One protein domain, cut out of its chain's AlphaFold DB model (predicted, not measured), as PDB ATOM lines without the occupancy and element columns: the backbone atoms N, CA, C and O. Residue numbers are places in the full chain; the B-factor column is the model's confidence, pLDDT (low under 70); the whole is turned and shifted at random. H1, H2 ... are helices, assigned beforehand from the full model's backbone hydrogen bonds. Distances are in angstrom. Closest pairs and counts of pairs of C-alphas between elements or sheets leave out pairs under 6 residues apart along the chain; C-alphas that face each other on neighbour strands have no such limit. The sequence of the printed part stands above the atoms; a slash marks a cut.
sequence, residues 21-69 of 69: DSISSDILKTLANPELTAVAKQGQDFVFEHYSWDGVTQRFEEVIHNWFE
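What this domain is: This is residues 21 to 69 of the 69 residues of a protein of Escherichia coli (UniProt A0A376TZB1). An L of helices: H1 makes the short leg, and H2 and H3, following each other end to end, make the long one. Nothing folds back on anything else, and residues 21 to 69 stand free. The printed part has 49 residues with three named helices, H1, H2 and H3 in that order, no named strand, and the class all helix. It is extended, with a radius of gyration of the C-alphas of 18.6 A and spans of 55 by 23 by 10 A.

Where its parts are: Find C-alpha 21 at (221.948, 168.560, 199.884); from there H1, residues 21 to 31, runs 15.4 A. H2, residues 36 to 51, begins at C-alpha 36 at (227.677, 163.801, 180.158) and runs 21.7 A. H3, residues 53 to 68, runs 23.2 A to C-alpha 68 at (189.038, 141.469, 164.992).

How they stand to each other: Look at Thr 30 and Leu 36, the closest C-alphas of H1 and H2, 7.0 A apart: these helices are close but not clearly touching. Their lines are about perpendicular, at 86 degrees. H2 and H3 meet only through their link. H1 and H3 are apart. In H1 and H2 every O i to N i+4 pair is within hydrogen-bond range; in H3, 11 of 12 are.

The domain as a whole: The C-alphas of Asp 21 and Glu 69, the two farthest apart, are 56.5 A from each other. The printed part has no cut, and both links, H1 to H2 and H2 to H3, are tight. The mean pLDDT of the printed part is 92.4, and no printed residue is under 70.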
ATOM      1  N   ASP A  21     220.499 168.785 199.901       97.44
ATOM      2  CA  ASP A  21     221.948 168.560 199.884       97.44
ATOM      3  C   ASP A  21     222.338 167.364 199.008       97.44
ATOM      4  O   ASP A  21     223.302 167.440 198.240       97.44
ATOM      5  N   SER A  22     221.591 166.254 199.088       96.19
ATOM      6  CA  SER A  22     221.886 165.062 198.288       96.19
ATOM      7  C   SER A  22     221.638 165.317 196.803       96.19
ATOM      8  O   SER A  22     222.513 165.008 195.993       96.19
ATOM      9  N   ILE A  23     220.535 165.991 196.464       97.38
ATOM     10  CA  ILE A  23     220.211 166.402 195.094       97.38
ATOM     11  C   ILE A  23     221.269 167.368 194.555       97.38
ATOM     12  O   ILE A  23     221.757 167.189 193.440       97.38
ATOM     13  N   SER A  24     221.670 168.376 195.339       97.69
ATOM     14  CA  SER A  24     222.714 169.326 194.932       97.69
ATOM     15  C   SER A  24     224.034 168.611 194.633       97.69
ATOM     16  O   SER A  24     224.644 168.828 193.584       97.69
ATOM     17  N   SER A  25     224.440 167.695 195.516       97.25
ATOM     18  CA  SER A  25     225.627 166.864 195.324       97.25
ATOM     19  C   SER A  25     225.548 166.011 194.055       97.25
ATOM     20  O   SER A  25     226.561 165.867 193.367       97.25
ATOM     21  N   ASP A  26     224.384 165.446 193.736       96.62
ATOM     22  CA  ASP A  26     224.211 164.586 192.564       96.62
ATOM     23  C   ASP A  26     224.201 165.389 191.259       96.62
ATOM     24  O   ASP A  26     224.798 164.957 190.270       96.62
ATOM     25  N   ILE A  27     223.630 166.600 191.263       96.62
ATOM     26  CA  ILE A  27     223.721 167.539 190.135       96.62
ATOM     27  C   ILE A  27     225.185 167.896 189.869       96.62
ATOM     28  O   ILE A  27     225.645 167.787 188.734       96.62
ATOM     29  N   LEU A  28     225.942 168.279 190.903       97.88
ATOM     30  CA  LEU A  28     227.356 168.635 190.750       97.88
ATOM     31  C   LEU A  28     228.187 167.457 190.229       97.88
ATOM     32  O   LEU A  28     229.004 167.634 189.327       97.88
ATOM     33  N   LYS A  29     227.945 166.248 190.749       96.25
ATOM     34  CA  LYS A  29     228.588 165.021 190.262       96.25
ATOM     35  C   LYS A  29     228.259 164.756 188.791       96.25
ATOM     36  O   LYS A  29     229.151 164.411 188.024       96.25
ATOM     37  N   THR A  30     226.999 164.937 188.402       96.19
ATOM     38  CA  THR A  30     226.534 164.746 187.024       96.19
ATOM     39  C   THR A  30     227.188 165.741 186.071       96.19
ATOM     40  O   THR A  30     227.695 165.349 185.025       96.19
ATOM     41  N   LEU A  31     227.244 167.022 186.449       96.44
ATOM     42  CA  LEU A  31     227.882 168.071 185.649       96.44
ATOM     43  C   LEU A  31     229.394 167.866 185.492       96.44
ATOM     44  O   LEU A  31     229.967 168.290 184.494       96.44
ATOM     45  N   ALA A  32     230.036 167.213 186.462       96.94
ATOM     46  CA  ALA A  32     231.453 166.869 186.405       96.94
ATOM     47  C   ALA A  32     231.747 165.577 185.616       96.94
ATOM     48  O   ALA A  32     232.916 165.225 185.449       96.94
ATOM     49  N   ASN A  33     230.723 164.848 185.157       96.31
ATOM     50  CA  ASN A  33     230.918 163.597 184.434       96.31
ATOM     51  C   ASN A  33     231.472 163.874 183.019       96.31
ATOM     52  O   ASN A  33     230.803 164.557 182.238       96.31
ATOM     53  N   PRO A  34     232.650 163.332 182.649       96.94
ATOM     54  CA  PRO A  34     233.236 163.556 181.324       96.94
ATOM     55  C   PRO A  34     232.362 163.030 180.177       96.94
ATOM     56  O   PRO A  34     232.413 163.563 179.072       96.94
ATOM     57  N   GLU A  35     231.511 162.039 180.448       96.94
ATOM     58  CA  GLU A  35     230.638 161.397 179.464       96.94
ATOM     59  C   GLU A  35     229.242 162.034 179.387       96.94
ATOM     60  O   GLU A  35     228.366 161.514 178.697       96.94
ATOM     61  N   LEU A  36     228.999 163.164 180.067       96.12
ATOM     62  CA  LEU A  36     227.677 163.801 180.158       96.12
ATOM     63  C   LEU A  36     226.995 163.967 178.788       96.12
ATOM     64  O   LEU A  36     225.822 163.628 178.625       96.12
ATOM     65  N   THR A  37     227.735 164.448 177.788       96.94
ATOM     66  CA  THR A  37     227.222 164.644 176.423       96.94
ATOM     67  C   THR A  37     226.889 163.320 175.736       96.94
ATOM     68  O   THR A  37     225.885 163.229 175.029       96.94
ATOM     69  N   ALA A  38     227.705 162.284 175.949       97.62
ATOM     70  CA  ALA A  38     227.474 160.963 175.380       97.62
ATOM     71  C   ALA A  38     226.221 160.315 175.986       97.62
ATOM     72  O   ALA A  38     225.368 159.837 175.243       97.62
ATOM     73  N   VAL A  39     226.064 160.390 177.311       96.81
ATOM     74  CA  VAL A  39     224.871 159.911 178.028       96.81
ATOM     75  C   VAL A  39     223.618 160.656 177.563       96.81
ATOM     76  O   VAL A  39     222.590 160.034 177.300       96.81
ATOM     77  N   ALA A  40     223.697 161.978 177.382       95.25
ATOM     78  CA  ALA A  40     222.577 162.763 176.864       95.25
ATOM     79  C   ALA A  40     222.173 162.331 175.442       95.25
ATOM     80  O   ALA A  40     220.982 162.183 175.161       95.25
ATOM     81  N   LYS A  41     223.146 162.088 174.552       96.75
ATOM     82  CA  LYS A  41     222.877 161.608 173.189       96.75
ATOM     83  C   LYS A  41     222.271 160.204 173.187       96.75
ATOM     84  O   LYS A  41     221.278 159.978 172.502       96.75
ATOM     85  N   GLN A  42     222.823 159.295 173.985       95.50
ATOM     86  CA  GLN A  42     222.301 157.935 174.137       95.50
ATOM     87  C   GLN A  42     220.875 157.932 174.697       95.50
ATOM     88  O   GLN A  42     220.041 157.161 174.235       95.50
ATOM     89  N   GLY A  43     220.562 158.826 175.641       93.50
ATOM     90  CA  GLY A  43     219.201 159.005 176.143       93.50
ATOM     91  C   GLY A  43     218.215 159.433 175.055       93.50
ATOM     92  O   GLY A  43     217.131 158.860 174.958       93.50
ATOM     93  N   GLN A  44     218.599 160.385 174.199       92.38
ATOM     94  CA  GLN A  44     217.772 160.810 173.061       92.38
ATOM     95  C   GLN A  44     217.524 159.662 172.077       92.38
ATOM     96  O   GLN A  44     216.378 159.417 171.701       92.38
ATOM     97  N   ASP A  45     218.579 158.937 171.704       92.44
ATOM     98  CA  ASP A  45     218.490 157.824 170.754       92.44
ATOM     99  C   ASP A  45     217.634 156.683 171.308       92.44
ATOM    100  O   ASP A  45     216.755 156.173 170.615       92.44
ATOM    101  N   PHE A  46     217.823 156.340 172.584       91.19
ATOM    102  CA  PHE A  46     217.050 155.298 173.250       91.19
ATOM    103  C   PHE A  46     215.554 155.629 173.284       91.19
ATOM    104  O   PHE A  46     214.727 154.757 173.015       91.19
ATOM    105  N   VAL A  47     215.199 156.888 173.578       87.19
ATOM    106  CA  VAL A  47     213.801 157.344 173.562       87.19
ATOM    107  C   VAL A  47     213.213 157.266 172.159       87.19
ATOM    108  O   VAL A  47     212.105 156.761 171.999       87.19
ATOM    109  N   PHE A  48     213.950 157.717 171.146       85.69
ATOM    110  CA  PHE A  48     213.486 157.664 169.763       85.69
ATOM    111  C   PHE A  48     213.260 156.222 169.281       85.69
ATOM    112  O   PHE A  48     212.237 155.928 168.671       85.69
ATOM    113  N   GLU A  49     214.177 155.307 169.594       86.12
ATOM    114  CA  GLU A  49     214.093 153.907 169.167       86.12
ATOM    115  C   GLU A  49     212.967 153.136 169.870       86.12
ATOM    116  O   GLU A  49     212.252 152.364 169.234       86.12
ATOM    117  N   HIS A  50     212.787 153.339 171.178       83.31
ATOM    118  CA  HIS A  50     211.912 152.484 171.989       83.31
ATOM    119  C   HIS A  50     210.550 153.108 172.306       83.31
ATOM    120  O   HIS A  50     209.624 152.395 172.689       83.31
ATOM    121  N   TYR A  51     210.428 154.429 172.176       81.62
ATOM    122  CA  TYR A  51     209.253 155.186 172.603       81.62
ATOM    123  C   TYR A  51     208.836 156.250 171.578       81.62
ATOM    124  O   TYR A  51     208.219 157.252 171.944       81.62
ATOM    125  N   SER A  52     209.152 156.055 170.294       82.94
ATOM    126  CA  SER A  52     208.583 156.894 169.235       82.94
ATOM    127  C   SER A  52     207.058 156.783 169.217       82.94
ATOM    128  O   SER A  52     206.489 155.708 169.429       82.94
ATOM    129  N   TRP A  53     206.386 157.900 168.926       83.00
ATOM    130  CA  TRP A  53     204.933 157.908 168.741       83.00
ATOM    131  C   TRP A  53     204.498 156.935 167.647       83.00
ATOM    132  O   TRP A  53     203.490 156.254 167.823       83.00
ATOM    133  N   ASP A  54     205.287 156.811 166.578       85.00
ATOM    134  CA  ASP A  54     205.046 155.856 165.496       85.00
ATOM    135  C   ASP A  54     205.100 154.412 166.010       85.00
ATOM    136  O   ASP A  54     204.161 153.649 165.797       85.00
ATOM    137  N   GLY A  55     206.143 154.048 166.768       82.88
ATOM    138  CA  GLY A  55     206.284 152.705 167.337       82.88
ATOM    139  C   GLY A  55     205.183 152.364 168.344       82.88
ATOM    140  O   GLY A  55     204.647 151.257 168.332       82.88
ATOM    141  N   VAL A  56     204.791 153.322 169.189       85.00
ATOM    142  CA  VAL A  56     203.664 153.157 170.121       85.00
ATOM    143  C   VAL A  56     202.352 152.971 169.355       85.00
ATOM    144  O   VAL A  56     201.591 152.055 169.664       85.00
ATOM    145  N   THR A  57     202.101 153.798 168.340       89.44
ATOM    146  CA  THR A  57     200.881 153.743 167.521       89.44
ATOM    147  C   THR A  57     200.780 152.416 166.779       89.44
ATOM    148  O   THR A  57     199.757 151.746 166.892       89.44
ATOM    149  N   GLN A  58     201.864 151.970 166.138       89.12
ATOM    150  CA  GLN A  58     201.919 150.674 165.461       89.12
ATOM    151  C   GLN A  58     201.582 149.523 166.419       89.12
ATOM    152  O   GLN A  58     200.796 148.643 166.081       89.12
ATOM    153  N   ARG A  59     202.122 149.533 167.646       88.94
ATOM    154  CA  ARG A  59     201.786 148.506 168.646       88.94
ATOM    155  C   ARG A  59     200.311 148.517 169.037       88.94
ATOM    156  O   ARG A  59     199.740 147.448 169.241       88.94
ATOM    157  N   PHE A  60     199.690 149.689 169.143       92.38
ATOM    158  CA  PHE A  60     198.249 149.778 169.386       92.38
ATOM    159  C   PHE A  60     197.434 149.251 168.202       92.38
ATOM    160  O   PHE A  60     196.484 148.502 168.417       92.38
ATOM    161  N   GLU A  61     197.814 149.593 166.971       94.31
ATOM    162  CA  GLU A  61     197.162 149.100 165.753       94.31
ATOM    163  C   GLU A  61     197.234 147.572 165.648       94.31
ATOM    164  O   GLU A  61     196.206 146.932 165.426       94.31
ATOM    165  N   GLU A  62     198.409 146.982 165.903       95.31
ATOM    166  CA  GLU A  62     198.615 145.526 165.942       95.31
ATOM    167  C   GLU A  62     197.677 144.847 166.953       95.31
ATOM    168  O   GLU A  62     197.049 143.834 166.648       95.31
ATOM    169  N   VAL A  63     197.545 145.408 168.160       95.81
ATOM    170  CA  VAL A  63     196.644 144.865 169.191       95.81
ATOM    171  C   VAL A  63     195.181 144.961 168.764       95.81
ATOM    172  O   VAL A  63     194.439 144.001 168.958       95.81
ATOM    173  N   ILE A  64     194.768 146.085 168.174       94.50
ATOM    174  CA  ILE A  64     193.396 146.271 167.690       94.50
ATOM    175  C   ILE A  64     193.092 145.274 166.566       94.50
ATOM    176  O   ILE A  64     192.042 144.644 166.605       94.50
ATOM    177  N   HIS A  65     193.993 145.093 165.595       94.75
ATOM    178  CA  HIS A  65     193.812 144.111 164.516       94.75
ATOM    179  C   HIS A  65     193.633 142.691 165.060       94.75
ATOM    180  O   HIS A  65     192.659 142.031 164.707       94.75
ATOM    181  N   ASN A  66     194.475 142.272 166.009       93.94
ATOM    182  CA  ASN A  66     194.386 140.951 166.642       93.94
ATOM    183  C   ASN A  66     193.077 140.696 167.416       93.94
ATOM    184  O   ASN A  66     192.829 139.566 167.825       93.94
ATOM    185  N   TRP A  67     192.265 141.719 167.706       93.75
ATOM    186  CA  TRP A  67     190.945 141.527 168.323       93.75
ATOM    187  C   TRP A  67     189.840 141.226 167.312       93.75
ATOM    188  O   TRP A  67     188.792 140.711 167.705       93.75
ATOM    189  N   PHE A  68     190.035 141.607 166.051       90.75
ATOM    190  CA  PHE A  68     189.038 141.469 164.992       90.75
ATOM    191  C   PHE A  68     189.387 140.376 163.967       90.75
ATOM    192  O   PHE A  68     188.531 140.059 163.138       90.75
ATOM    193  N   GLU A  69     190.593 139.804 164.035       72.31
ATOM    194  CA  GLU A  69     190.983 138.532 163.394       72.31
ATOM    195  C   GLU A  69     190.689 137.327 164.303       72.31
ATOM    196  O   GLU A  69     190.222 136.294 163.766       72.31
TER     197      GLU A  69